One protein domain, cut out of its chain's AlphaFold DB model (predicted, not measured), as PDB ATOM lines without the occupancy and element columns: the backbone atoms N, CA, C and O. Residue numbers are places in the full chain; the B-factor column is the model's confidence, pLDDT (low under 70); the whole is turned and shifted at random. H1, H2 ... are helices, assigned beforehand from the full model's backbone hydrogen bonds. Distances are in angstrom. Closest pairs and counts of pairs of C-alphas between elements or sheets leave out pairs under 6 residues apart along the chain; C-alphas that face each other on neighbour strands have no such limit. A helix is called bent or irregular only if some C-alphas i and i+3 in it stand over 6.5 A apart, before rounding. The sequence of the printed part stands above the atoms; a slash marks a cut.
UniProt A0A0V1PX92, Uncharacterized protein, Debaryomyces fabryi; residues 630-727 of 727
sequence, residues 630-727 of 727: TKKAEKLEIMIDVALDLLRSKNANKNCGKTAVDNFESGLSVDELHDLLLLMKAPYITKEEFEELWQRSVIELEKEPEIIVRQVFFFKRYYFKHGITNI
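What this domain is: This is residues 630 to 727 of the 727 residues of an uncharacterized protein of Debaryomyces fabryi (UniProt A0A0V1PX92). A long helix, H1, has two shorter helices, H2 and H3, packed at a steep slant on one side of its earlier part, while a last tail of chain, residues 713 to 727, sticks out far from this small helical body. The rest of H1 runs on past the two shorter helices, and a long loop, residues 656 to 669, folds back from the far end of H1 to the start of H2. The printed part has 98 residues with three named helices, in the order H1, H2, H3 along the chain, and no named strand; the class is all helix, with 52 of the 98 residues in named helices. The whole is only just loose, close to extended, with a radius of gyration of the C-alphas of 18.4 A. The C-alphas span 72 by 33 by 26 A, and the tail makes much of that length: without residues 713 to 727 the body of 83 residues spans 42 by 26 by 20 A.

Where its parts are: Find C-alpha 630, of Thr 630, at (144.267, 351.985, 167.430); there H1 begins, and its 26 residues, 630 to 655, run 36.9 A from first to last C-alpha. It ends at Asn 655, with its C-alpha at (172.991, 335.801, 150.750). Move on to residues 670 to 680 for H2, 11 residues from Val 670 to Met 680, which measures 15.3 A. Then look at residues 687 to 701 for H3, 15 residues from Lys 687 to Leu 701 and 20.0 A long; its last C-alpha, 701, stands at (162.237, 346.044, 166.755). After H3 the 26 residues from 702 to 727 hold no named element.

How they stand to each other: Begin with H1, which touches both H2 and H3. Look at Leu 636 and Leu 693: their C-alphas, 5.8 A apart, are the closest of H1 and H3. H1 touches H3 with residues 632 to 640 alone, and 10 pairs of C-alphas of the two helices are within 8 A. The two helices stand at a steep tilt of 65 degrees and run the same way. Next compare Ala 643 with Leu 673, the closest C-alphas of H1 and H2, at 7.2 A. Here H1 touches with residues 639 to 643 alone. Their lines stand at a steep tilt of 69 degrees, only just short of about perpendicular, and they run opposite ways. H2 and H3 are close but not clearly touching; their closest C-alphas, those of His 674 and Trp 694, are 7.5 A apart. These two stand at a steep tilt of 49 degrees and run opposite ways. Along the backbone, each O i to N i+4 pair of H1 and H2 is within hydrogen-bond range, and in H3 10 of 11 are; no helix is bent.

The domain as a whole: The two C-alphas farthest apart are also the first and the last printed, those of Thr 630 and Ile 727, 71.8 A apart. The printed part has no cut, and Ile 727, with its C-alpha at (215.837, 356.278, 163.338), is the chain's last residue. The link from H1 to H2, with 14 residues between them, is long, and that from H2 to H3, with 6, is short. Residues 713 to 727 stand free; the body without them has a radius of gyration of 13.7 A. In the B-factor column you will find the model's pLDDT, with a mean of 78.2 over the printed part. It falls under 70 in 27 residues, 657 to 667 and 712 to 727, while H1 has a mean of 89, H2 of 91 and H3 of 93.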
ATOM      1  N   THR A 630     144.167 353.127 168.341       91.44
ATOM      2  CA  THR A 630     144.267 351.985 167.430       91.44
ATOM      3  C   THR A 630     144.908 352.345 166.091       91.44
ATOM      4  O   THR A 630     145.495 351.468 165.471       91.44
ATOM      5  N   LYS A 631     144.823 353.604 165.633       90.00
ATOM      6  CA  LYS A 631     145.401 354.041 164.351       90.00
ATOM      7  C   LYS A 631     146.900 354.278 164.470       90.00
ATOM      8  O   LYS A 631     147.646 353.921 163.564       90.00
ATOM      9  N   LYS A 632     147.348 354.864 165.584       90.88
ATOM     10  CA  LYS A 632     148.782 355.002 165.884       90.88
ATOM     11  C   LYS A 632     149.431 353.623 166.037       90.88
ATOM     12  O   LYS A 632     150.499 353.397 165.478       90.88
ATOM     13  N   ALA A 633     148.754 352.688 166.709       91.06
ATOM     14  CA  ALA A 633     149.192 351.293 166.807       91.06
ATOM     15  C   ALA A 633     149.256 350.589 165.434       91.06
ATOM     16  O   ALA A 633     150.269 349.976 165.121       91.06
ATOM     17  N   GLU A 634     148.233 350.741 164.587       92.50
ATOM     18  CA  GLU A 634     148.205 350.199 163.216       92.50
ATOM     19  C   GLU A 634     149.350 350.759 162.348       92.50
ATOM     20  O   GLU A 634     150.062 350.001 161.690       92.50
ATOM     21  N   LYS A 635     149.603 352.078 162.391       92.94
ATOM     22  CA  LYS A 635     150.749 352.705 161.702       92.94
ATOM     23  C   LYS A 635     152.097 352.169 162.203       92.94
ATOM     24  O   LYS A 635     153.002 351.962 161.396       92.94
ATOM     25  N   LEU A 636     152.228 351.957 163.513       93.44
ATOM     26  CA  LEU A 636     153.436 351.426 164.145       93.44
ATOM     27  C   LEU A 636     153.718 349.984 163.694       93.44
ATOM     28  O   LEU A 636     154.828 349.697 163.254       93.44
ATOM     29  N   GLU A 637     152.707 349.112 163.743       92.88
ATOM     30  CA  GLU A 637     152.776 347.712 163.301       92.88
ATOM     31  C   GLU A 637     153.180 347.616 161.820       92.88
ATOM     32  O   GLU A 637     154.155 346.941 161.489       92.88
ATOM     33  N   ILE A 638     152.530 348.391 160.942       92.69
ATOM     34  CA  ILE A 638     152.868 348.462 159.510       92.69
ATOM     35  C   ILE A 638     154.325 348.896 159.291       92.69
ATOM     36  O   ILE A 638     155.004 348.363 158.412       92.69
ATOM     37  N   MET A 639     154.826 349.861 160.064       93.00
ATOM     38  CA  MET A 639     156.197 350.349 159.903       93.00
ATOM     39  C   MET A 639     157.243 349.348 160.413       93.00
ATOM     40  O   MET A 639     158.301 349.223 159.797       93.00
ATOM     41  N   ILE A 640     156.940 348.601 161.480       94.19
ATOM     42  CA  ILE A 640     157.762 347.483 161.968       94.19
ATOM     43  C   ILE A 640     157.834 346.377 160.906       94.19
ATOM     44  O   ILE A 640     158.928 345.924 160.574       94.19
ATOM     45  N   ASP A 641     156.699 346.003 160.309       93.00
ATOM     46  CA  ASP A 641     156.637 345.010 159.230       93.00
ATOM     47  C   ASP A 641     157.458 345.441 158.003       93.00
ATOM     48  O   ASP A 641     158.233 344.652 157.457       93.00
ATOM     49  N   VAL A 642     157.352 346.710 157.587       92.25
ATOM     50  CA  VAL A 642     158.161 347.253 156.481       92.25
ATOM     51  C   VAL A 642     159.648 347.276 156.849       92.25
ATOM     52  O   VAL A 642     160.472 346.877 156.027       92.25
ATOM     53  N   ALA A 643     160.017 347.666 158.073       92.56
ATOM     54  CA  ALA A 643     161.403 347.631 158.545       92.56
ATOM     55  C   ALA A 643     161.987 346.204 158.523       92.56
ATOM     56  O   ALA A 643     163.104 345.993 158.038       92.56
ATOM     57  N   LEU A 644     161.216 345.213 158.977       92.00
ATOM     58  CA  LEU A 644     161.586 343.801 158.917       92.00
ATOM     59  C   LEU A 644     161.733 343.317 157.467       92.00
ATOM     60  O   LEU A 644     162.750 342.710 157.138       92.00
ATOM     61  N   ASP A 645     160.792 343.623 156.572       91.31
ATOM     62  CA  ASP A 645     160.874 343.244 155.150       91.31
ATOM     63  C   ASP A 645     162.070 343.886 154.423       91.31
ATOM     64  O   ASP A 645     162.696 343.249 153.568       91.31
ATOM     65  N   LEU A 646     162.466 345.103 154.805       89.19
ATOM     66  CA  LEU A 646     163.678 345.762 154.310       89.19
ATOM     67  C   LEU A 646     164.956 345.052 154.778       89.19
ATOM     68  O   LEU A 646     165.842 344.770 153.962       89.19
ATOM     69  N   LEU A 647     165.037 344.693 156.062       88.56
ATOM     70  CA  LEU A 647     166.150 343.918 156.623       88.56
ATOM     71  C   LEU A 647     166.224 342.512 156.002       88.56
ATOM     72  O   LEU A 647     167.297 342.079 155.571       88.56
ATOM     73  N   ARG A 648     165.080 341.826 155.862       88.56
ATOM     74  CA  ARG A 648     164.938 340.538 155.160       88.56
ATOM     75  C   ARG A 648     165.408 340.650 153.706       88.56
ATOM     76  O   ARG A 648     166.179 339.801 153.260       88.56
ATOM     77  N   SER A 649     165.035 341.713 152.985       86.69
ATOM     78  CA  SER A 649     165.483 341.977 151.608       86.69
ATOM     79  C   SER A 649     166.995 342.225 151.517       86.69
ATOM     80  O   SER A 649     167.667 341.607 150.684       86.69
ATOM     81  N   LYS A 650     167.582 343.055 152.396       83.00
ATOM     82  CA  LYS A 650     169.040 343.306 152.414       83.00
ATOM     83  C   LYS A 650     169.816 342.014 152.693       83.00
ATOM     84  O   LYS A 650     170.745 341.686 151.952       83.00
ATOM     85  N   ASN A 651     169.367 341.227 153.672       81.94
ATOM     86  CA  ASN A 651     169.948 339.926 154.010       81.94
ATOM     87  C   ASN A 651     169.802 338.904 152.868       81.94
ATOM     88  O   ASN A 651     170.764 338.212 152.535       81.94
ATOM     89  N   ALA A 652     168.644 338.840 152.202       84.19
ATOM     90  CA  ALA A 652     168.440 337.978 151.040       84.19
ATOM     91  C   ALA A 652     169.348 338.375 149.862       84.19
ATOM     92  O   ALA A 652     169.944 337.505 149.230       84.19
ATOM     93  N   ASN A 653     169.521 339.672 149.591       79.81
ATOM     94  CA  ASN A 653     170.395 340.160 148.523       79.81
ATOM     95  C   ASN A 653     171.886 339.889 148.809       79.81
ATOM     96  O   ASN A 653     172.605 339.499 147.883       79.81
ATOM     97  N   LYS A 654     172.327 340.007 150.072       74.88
ATOM     98  CA  LYS A 654     173.672 339.601 150.524       74.88
ATOM     99  C   LYS A 654     173.878 338.087 150.383       74.88
ATOM    100  O   LYS A 654     174.817 337.667 149.713       74.88
ATOM    101  N   ASN A 655     172.948 337.267 150.885       74.88
ATOM    102  CA  ASN A 655     172.991 335.801 150.750       74.88
ATOM    103  C   ASN A 655     172.963 335.323 149.284       74.88
ATOM    104  O   ASN A 655     173.560 334.301 148.956       74.88
ATOM    105  N   CYS A 656     172.303 336.062 148.386       77.62
ATOM    106  CA  CYS A 656     172.303 335.795 146.941       77.62
ATOM    107  C   CYS A 656     173.550 336.323 146.203       77.62
ATOM    108  O   CYS A 656     173.581 336.279 144.973       77.62
ATOM    109  N   GLY A 657     174.553 336.864 146.905       65.69
ATOM    110  CA  GLY A 657     175.806 337.335 146.306       65.69
ATOM    111  C   GLY A 657     175.694 338.610 145.459       65.69
ATOM    112  O   GLY A 657     176.590 338.887 144.667       65.69
ATOM    113  N   LYS A 658     174.625 339.411 145.606       63.38
ATOM    114  CA  LYS A 658     174.425 340.663 144.837       63.38
ATOM    115  C   LYS A 658     175.216 341.866 145.380       63.38
ATOM    116  O   LYS A 658     174.988 343.000 144.960       63.38
ATOM    117  N   THR A 659     176.098 341.642 146.347       57.47
ATOM    118  CA  THR A 659     176.805 342.679 147.111       57.47
ATOM    119  C   THR A 659     178.282 342.322 147.225       57.47
ATOM    120  O   THR A 659     178.612 341.156 147.437       57.47
ATOM    121  N   ALA A 660     179.169 343.304 147.085       52.38
ATOM    122  CA  ALA A 660     180.596 343.052 146.917       52.38
ATOM    123  C   ALA A 660     181.287 342.544 148.198       52.38
ATOM    124  O   ALA A 660     181.477 343.311 149.134       52.38
ATOM    125  N   VAL A 661     181.725 341.278 148.155       53.94
ATOM    126  CA  VAL A 661     182.872 340.646 148.858       53.94
ATOM    127  C   VAL A 661     182.877 340.612 150.401       53.94
ATOM    128  O   VAL A 661     183.227 339.576 150.971       53.94
ATOM    129  N   ASP A 662     182.471 341.671 151.096       52.22
ATOM    130  CA  ASP A 662     182.780 341.859 152.517       52.22
ATOM    131  C   ASP A 662     181.657 341.342 153.437       52.22
ATOM    132  O   ASP A 662     180.738 342.057 153.844       52.22
ATOM    133  N   ASN A 663     181.767 340.061 153.811       51.72
ATOM    134  CA  ASN A 663     180.802 339.311 154.639       51.72
ATOM    135  C   ASN A 663     180.529 339.881 156.051       51.72
ATOM    136  O   ASN A 663     179.670 339.361 156.762       51.72
ATOM    137  N   PHE A 664     181.255 340.914 156.491       52.31
ATOM    138  CA  PHE A 664     181.042 341.542 157.801       52.31
ATOM    139  C   PHE A 664     179.838 342.499 157.817       52.31
ATOM    140  O   PHE A 664     179.259 342.761 158.869       52.31
ATOM    141  N   GLU A 665     179.442 343.002 156.648       61.34
ATOM    142  CA  GLU A 665     178.432 344.048 156.481       61.34
ATOM    143  C   GLU A 665     177.037 343.451 156.200       61.34
ATOM    144  O   GLU A 665     176.391 343.749 155.195       61.34
ATOM    145  N   SER A 666     176.576 342.557 157.076       62.56
ATOM    146  CA  SER A 666     175.215 342.001 157.041       62.56
ATOM    147  C   SER A 666     174.348 342.723 158.069       62.56
ATOM    148  O   SER A 666     174.370 342.391 159.254       62.56
ATOM    149  N   GLY A 667     173.637 343.753 157.606       69.19
ATOM    150  CA  GLY A 667     172.799 344.641 158.411       69.19
ATOM    151  C   GLY A 667     172.536 345.978 157.708       69.19
ATOM    152  O   GLY A 667     173.017 346.227 156.600       69.19
ATOM    153  N   LEU A 668     171.769 346.842 158.362       82.12
ATOM    154  CA  LEU A 668     171.478 348.230 157.990       82.12
ATOM    155  C   LEU A 668     171.757 349.062 159.254       82.12
ATOM    156  O   LEU A 668     171.444 348.578 160.345       82.12
ATOM    157  N   SER A 669     172.391 350.236 159.158       87.19
ATOM    158  CA  SER A 669     172.481 351.103 160.343       87.19
ATOM    159  C   SER A 669     171.095 351.633 160.726       87.19
ATOM    160  O   SER A 669     170.167 351.619 159.915       87.19
ATOM    161  N   VAL A 670     170.943 352.071 161.978       88.75
ATOM    162  CA  VAL A 670     169.679 352.646 162.472       88.75
ATOM    163  C   VAL A 670     169.317 353.891 161.656       88.75
ATOM    164  O   VAL A 670     168.165 354.042 161.260       88.75
ATOM    165  N   ASP A 671     170.318 354.701 161.310       89.81
ATOM    166  CA  ASP A 671     170.166 355.921 160.515       89.81
ATOM    167  C   ASP A 671     169.829 355.609 159.038       89.81
ATOM    168  O   ASP A 671     168.902 356.192 158.482       89.81
ATOM    169  N   GLU A 672     170.484 354.617 158.408       89.12
ATOM    170  CA  GLU A 672     170.104 354.137 157.059       89.12
ATOM    171  C   GLU A 672     168.672 353.568 157.020       89.12
ATOM    172  O   GLU A 672     167.981 353.700 156.008       89.12
ATOM    173  N   LEU A 673     168.227 352.889 158.086       90.62
ATOM    174  CA  LEU A 673     166.877 352.325 158.179       90.62
ATOM    175  C   LEU A 673     165.830 353.430 158.357       90.62
ATOM    176  O   LEU A 673     164.813 353.404 157.662       90.62
ATOM    177  N   HIS A 674     166.106 354.412 159.219       93.44
ATOM    178  CA  HIS A 674     165.302 355.623 159.374       93.44
ATOM    179  C   HIS A 674     165.114 356.343 158.034       93.44
ATOM    180  O   HIS A 674     163.982 356.506 157.577       93.44
ATOM    181  N   ASP A 675     166.210 356.727 157.373       93.12
ATOM    182  CA  ASP A 675     166.169 357.545 156.158       93.12
ATOM    183  C   ASP A 675     165.452 356.826 155.011       93.12
ATOM    184  O   ASP A 675     164.700 357.437 154.248       93.12
ATOM    185  N   LEU A 676     165.626 355.506 154.901       91.25
ATOM    186  CA  LEU A 676     164.960 354.712 153.877       91.25
ATOM    187  C   LEU A 676     163.458 354.526 154.164       91.25
ATOM    188  O   LEU A 676     162.656 354.595 153.231       91.25
ATOM    189  N   LEU A 677     163.052 354.365 155.429       92.81
ATOM    190  CA  LEU A 677     161.637 354.381 155.822       92.81
ATOM    191  C   LEU A 677     161.007 355.766 155.598       92.81
ATOM    192  O   LEU A 677     159.894 355.849 155.079       92.81
ATOM    193  N   LEU A 678     161.731 356.849 155.897       92.88
ATOM    194  CA  LEU A 678     161.302 358.231 155.669       92.88
ATOM    195  C   LEU A 678     161.099 358.520 154.169       92.88
ATOM    196  O   LEU A 678     160.120 359.163 153.790       92.88
ATOM    197  N   LEU A 679     161.973 357.991 153.302       90.31
ATOM    198  CA  LEU A 679     161.832 358.037 151.838       90.31
ATOM    199  C   LEU A 679     160.653 357.198 151.312       90.31
ATOM    200  O   LEU A 679     160.121 357.497 150.240       90.31
ATOM    201  N   MET A 680     160.243 356.155 152.040       86.12
ATOM    202  CA  MET A 680     159.105 355.290 151.701       86.12
ATOM    203  C   MET A 680     157.779 355.708 152.358       86.12
ATOM    204  O   MET A 680     156.745 355.112 152.039       86.12
ATOM    205  N   LYS A 681     157.783 356.700 153.260       91.25
ATOM    206  CA  LYS A 681     156.607 357.076 154.054       91.25
ATOM    207  C   LYS A 681     155.422 357.480 153.171       91.25
ATOM    208  O   LYS A 681     155.577 358.082 152.106       91.25
ATOM    209  N   ALA A 682     154.211 357.227 153.659       89.12
ATOM    210  CA  ALA A 682     153.006 357.707 152.996       89.12
ATOM    211  C   ALA A 682     152.881 359.248 153.080       89.12
ATOM    212  O   ALA A 682     153.328 359.853 154.062       89.12
ATOM    213  N   PRO A 683     152.244 359.913 152.093       88.94
ATOM    214  CA  PRO A 683     152.073 361.369 152.115       88.94
ATOM    215  C   PRO A 683     151.203 361.851 153.286       88.94
ATOM    216  O   PRO A 683     151.448 362.927 153.812       88.94
ATOM    217  N   TYR A 684     150.249 361.034 153.751       87.56
ATOM    218  CA  TYR A 684     149.336 361.364 154.857       87.56
ATOM    219  C   TYR A 684     149.951 361.249 156.269       87.56
ATOM    220  O   TYR A 684     149.234 361.433 157.251       87.56
ATOM    221  N   ILE A 685     151.233 360.888 156.385       91.25
ATOM    222  CA  ILE A 685     151.969 360.810 157.657       91.25
ATOM    223  C   ILE A 685     152.902 362.021 157.710       91.25
ATOM    224  O   ILE A 685     153.772 362.153 156.843       91.25
ATOM    225  N   THR A 686     152.741 362.911 158.690       93.38
ATOM    226  CA  THR A 686     153.630 364.078 158.837       93.38
ATOM    227  C   THR A 686     155.031 363.627 159.272       93.38
ATOM    228  O   THR A 686     155.218 362.502 159.736       93.38
ATOM    229  N   LYS A 687     156.055 364.476 159.118       92.31
ATOM    230  CA  LYS A 687     157.416 364.130 159.586       92.31
ATOM    231  C   LYS A 687     157.468 363.939 161.106       92.31
ATOM    232  O   LYS A 687     158.192 363.079 161.586       92.31
ATOM    233  N   GLU A 688     156.686 364.726 161.836       92.44
ATOM    234  CA  GLU A 688     156.615 364.693 163.299       92.44
ATOM    235  C   GLU A 688     155.905 363.420 163.790       92.44
ATOM    236  O   GLU A 688     156.407 362.752 164.691       92.44
ATOM    237  N   GLU A 689     154.806 363.017 163.136       91.75
ATOM    238  CA  GLU A 689     154.147 361.731 163.407       91.75
ATOM    239  C   GLU A 689     155.062 360.545 163.054       91.75
ATOM    240  O   GLU A 689     155.122 359.566 163.795       91.75
ATOM    241  N   PHE A 690     155.804 360.633 161.945       95.06
ATOM    242  CA  PHE A 690     156.771 359.606 161.556       95.06
ATOM    243  C   PHE A 690     157.895 359.447 162.592       95.06
ATOM    244  O   PHE A 690     158.200 358.320 162.965       95.06
ATOM    245  N   GLU A 691     158.475 360.542 163.093       94.56
ATOM    246  CA  GLU A 691     159.519 360.494 164.127       94.56
ATOM    247  C   GLU A 691     158.987 359.908 165.448       94.56
ATOM    248  O   GLU A 691     159.636 359.055 166.055       94.56
ATOM    249  N   GLU A 692     157.776 360.289 165.877       92.44
ATOM    250  CA  GLU A 692     157.157 359.732 167.090       92.44
ATOM    251  C   GLU A 692     156.922 358.215 166.969       92.44
ATOM    252  O   GLU A 692     157.217 357.446 167.892       92.44
ATOM    253  N   LEU A 693     156.433 357.763 165.808       93.31
ATOM    254  CA  LEU A 693     156.307 356.340 165.492       93.31
ATOM    255  C   LEU A 693     157.682 355.657 165.438       93.31
ATOM    256  O   LEU A 693     157.825 354.537 165.932       93.31
ATOM    257  N   TRP A 694     158.695 356.307 164.857       95.06
ATOM    258  CA  TRP A 694     160.030 355.741 164.654       95.06
ATOM    259  C   TRP A 694     160.730 355.458 165.981       95.06
ATOM    260  O   TRP A 694     161.110 354.309 166.226       95.06
ATOM    261  N   GLN A 695     160.797 356.454 166.872       93.69
ATOM    262  CA  GLN A 695     161.390 356.319 168.208       93.69
ATOM    263  C   GLN A 695     160.764 355.165 169.001       93.69
ATOM    264  O   GLN A 695     161.465 354.435 169.705       93.69
ATOM    265  N   ARG A 696     159.453 354.940 168.847       92.19
ATOM    266  CA  ARG A 696     158.787 353.783 169.451       92.19
ATOM    267  C   ARG A 696     159.110 352.469 168.736       92.19
ATOM    268  O   ARG A 696     159.362 351.469 169.405       92.19
ATOM    269  N   SER A 697     159.120 352.462 167.403       93.31
ATOM    270  CA  SER A 697     159.363 351.256 166.604       93.31
ATOM    271  C   SER A 697     160.745 350.658 166.852       93.31
ATOM    272  O   SER A 697     160.847 349.442 166.938       93.31
ATOM    273  N   VAL A 698     161.788 351.469 167.077       93.06
ATOM    274  CA  VAL A 698     163.137 350.976 167.415       93.06
ATOM    275  C   VAL A 698     163.114 350.139 168.703       93.06
ATOM    276  O   VAL A 698     163.723 349.073 168.762       93.06
ATOM    277  N   ILE A 699     162.334 350.568 169.702       92.75
ATOM    278  CA  ILE A 699     162.152 349.873 170.987       92.75
ATOM    279  C   ILE A 699     161.278 348.611 170.831       92.75
ATOM    280  O   ILE A 699     161.286 347.739 171.698       92.75
ATOM    281  N   GLU A 700     160.485 348.485 169.765       92.25
ATOM    282  CA  GLU A 700     159.719 347.272 169.425       92.25
ATOM    283  C   GLU A 700     160.572 346.285 168.611       92.25
ATOM    284  O   GLU A 700     160.667 345.117 168.974       92.25
ATOM    285  N   LEU A 701     161.289 346.779 167.598       92.50
ATOM    286  CA  LEU A 701     162.237 346.044 166.755       92.50
ATOM    287  C   LEU A 701     163.377 345.407 167.568       92.50
ATOM    288  O   LEU A 701     163.806 344.306 167.244       92.50
ATOM    289  N   GLU A 702     163.841 346.029 168.660       90.19
ATOM    290  CA  GLU A 702     164.813 345.401 169.577       90.19
ATOM    291  C   GLU A 702     164.245 344.165 170.315       90.19
ATOM    292  O   GLU A 702     165.009 343.311 170.767       90.19
ATOM    293  N   LYS A 703     162.914 344.025 170.413       92.38
ATOM    294  CA  LYS A 703     162.249 342.850 171.011       92.38
ATOM    295  C   LYS A 703     161.984 341.730 169.997       92.38
ATOM    296  O   LYS A 703     161.708 340.604 170.416       92.38
ATOM    297  N   GLU A 704     162.037 342.021 168.698       90.19
ATOM    298  CA  GLU A 704     161.721 341.055 167.644       90.19
ATOM    299  C   GLU A 704     162.816 339.980 167.516       90.19
ATOM    300  O   GLU A 704     163.986 340.307 167.307       90.19
ATOM    301  N   PRO A 705     162.480 338.675 167.578       88.94
ATOM    302  CA  PRO A 705     163.469 337.596 167.626       88.94
ATOM    303  C   PRO A 705     164.224 337.371 166.303       88.94
ATOM    304  O   PRO A 705     165.140 336.548 166.258       88.94
ATOM    305  N   GLU A 706     163.848 338.066 165.224       83.69
ATOM    306  CA  GLU A 706     164.598 338.103 163.961       83.69
ATOM    307  C   GLU A 706     165.763 339.116 163.978       83.69
ATOM    308  O   GLU A 706     166.648 339.040 163.121       83.69
ATOM    309  N   ILE A 707     165.789 340.056 164.933       86.88
ATOM    310  CA  ILE A 707     166.741 341.173 164.969       86.88
ATOM    311  C   ILE A 707     167.884 340.903 165.957       86.88
ATOM    312  O   ILE A 707     167.709 340.351 167.040       86.88
ATOM    313  N   ILE A 708     169.100 341.299 165.566       83.69
ATOM    314  CA  ILE A 708     170.311 341.200 166.391       83.69
ATOM    315  C   ILE A 708     170.973 342.578 166.430       83.69
ATOM    316  O   ILE A 708     171.747 342.930 165.536       83.69
ATOM    317  N   VAL A 709     170.678 343.355 167.473       83.38
ATOM    318  CA  VAL A 709     171.310 344.661 167.705       83.38
ATOM    319  C   VAL A 709     172.806 344.467 167.986       83.38
ATOM    320  O   VAL A 709     173.204 343.618 168.783       83.38
ATOM    321  N   ARG A 710     173.663 345.250 167.319       81.06
ATOM    322  CA  ARG A 710     175.127 345.202 167.476       81.06
ATOM    323  C   ARG A 710     175.684 346.602 167.701       81.06
ATOM    324  O   ARG A 710     175.698 347.417 166.783       81.06
ATOM    325  N   GLN A 711     176.206 346.867 168.896       77.06
ATOM    326  CA  GLN A 711     176.908 348.120 169.185       77.06
ATOM    327  C   GLN A 711     178.305 348.105 168.549       77.06
ATOM    328  O   GLN A 711     179.253 347.531 169.089       77.06
ATOM    329  N   VAL A 712     178.441 348.735 167.380       68.69
ATOM    330  CA  VAL A 712     179.728 348.864 166.683       68.69
ATOM    331  C   VAL A 712     180.540 349.997 167.316       68.69
ATOM    332  O   VAL A 712     180.466 351.151 166.899       68.69
ATOM    333  N   PHE A 713     181.338 349.669 168.336       53.22
ATOM    334  CA  PHE A 713     182.296 350.607 168.926       53.22
ATOM    335  C   PHE A 713     183.368 351.002 167.899       53.22
ATOM    336  O   PHE A 713     184.382 350.322 167.731       53.22
ATOM    337  N   PHE A 714     183.155 352.133 167.220       50.59
ATOM    338  CA  PHE A 714     184.119 352.732 166.300       50.59
ATOM    339  C   PHE A 714     185.380 353.201 167.044       50.59
ATOM    340  O   PHE A 714     185.524 354.372 167.408       50.59
ATOM    341  N   PHE A 715     186.345 352.293 167.215       43.66
ATOM    342  CA  PHE A 715     187.721 352.650 167.554       43.66
ATOM    343  C   PHE A 715     188.291 353.538 166.441       43.66
ATOM    344  O   PHE A 715     188.677 353.081 165.363       43.66
ATOM    345  N   LYS A 716     188.272 354.849 166.694       37.94
ATOM    346  CA  LYS A 716     188.546 355.890 165.702       37.94
ATOM    347  C   LYS A 716     189.943 355.689 165.104       37.94
ATOM    348  O   LYS A 716     190.933 355.641 165.828       37.94
ATOM    349  N   ARG A 717     190.008 355.576 163.772       37.75
ATOM    350  CA  ARG A 717     191.155 355.139 162.943       37.75
ATOM    351  C   ARG A 717     192.337 356.135 162.932       37.75
ATOM    352  O   ARG A 717     192.736 356.625 161.880       37.75
ATOM    353  N   TYR A 718     192.887 356.456 164.105       40.66
ATOM    354  CA  TYR A 718     193.830 357.567 164.317       40.66
ATOM    355  C   TYR A 718     195.322 357.212 164.203       40.66
ATOM    356  O   TYR A 718     196.143 358.114 164.073       40.66
ATOM    357  N   TYR A 719     195.685 355.925 164.189       41.69
ATOM    358  CA  TYR A 719     197.090 355.478 164.186       41.69
ATOM    359  C   TYR A 719     197.667 355.103 162.808       41.69
ATOM    360  O   TYR A 719     198.782 354.601 162.734       41.69
ATOM    361  N   PHE A 720     196.952 355.369 161.707       39.66
ATOM    362  CA  PHE A 720     197.413 355.022 160.347       39.66
ATOM    363  C   PHE A 720     197.492 356.217 159.377       39.66
ATOM    364  O   PHE A 720     197.413 356.040 158.164       39.66
ATOM    365  N   LYS A 721     197.620 357.452 159.895       36.88
ATOM    366  CA  LYS A 721     197.732 358.671 159.062       36.88
ATOM    367  C   LYS A 721     198.956 359.557 159.336       36.88
ATOM    368  O   LYS A 721     199.065 360.628 158.752       36.88
ATOM    369  N   HIS A 722     199.902 359.086 160.148       36.06
ATOM    370  CA  HIS A 722     201.244 359.663 160.242       36.06
ATOM    371  C   HIS A 722     202.290 358.578 160.008       36.06
ATOM    372  O   HIS A 722     202.696 357.878 160.929       36.06
ATOM    373  N   GLY A 723     202.733 358.453 158.756       42.38
ATOM    374  CA  GLY A 723     204.018 357.826 158.481       42.38
ATOM    375  C   GLY A 723     205.118 358.761 158.973       42.38
ATOM    376  O   GLY A 723     205.263 359.860 158.443       42.38
ATOM    377  N   ILE A 724     205.866 358.335 159.987       34.22
ATOM    378  CA  ILE A 724     207.099 358.995 160.418       34.22
ATOM    379  C   ILE A 724     208.238 358.022 160.141       34.22
ATOM    380  O   ILE A 724     208.463 357.066 160.878       34.22
ATOM    381  N   THR A 725     208.941 358.261 159.042       39.72
ATOM    382  CA  THR A 725     210.258 357.678 158.793       39.72
ATOM    383  C   THR A 725     211.298 358.453 159.598       39.72
ATOM    384  O   THR A 725     211.435 359.653 159.356       39.72
ATOM    385  N   ASN A 726     212.021 357.786 160.503       33.47
ATOM    386  CA  ASN A 726     213.485 357.857 160.697       33.47
ATOM    387  C   ASN A 726     213.908 357.405 162.108       33.47
ATOM    388  O   ASN A 726     213.229 357.733 163.076       33.47
ATOM    389  N   ILE A 727     215.098 356.784 162.159       35.00
ATOM    390  CA  ILE A 727     215.837 356.278 163.338       35.00
ATOM    391  C   ILE A 727     215.164 355.073 164.009       35.00
ATOM    392  O   ILE A 727     214.331 355.261 164.918       35.00
TER     393      ILE A 727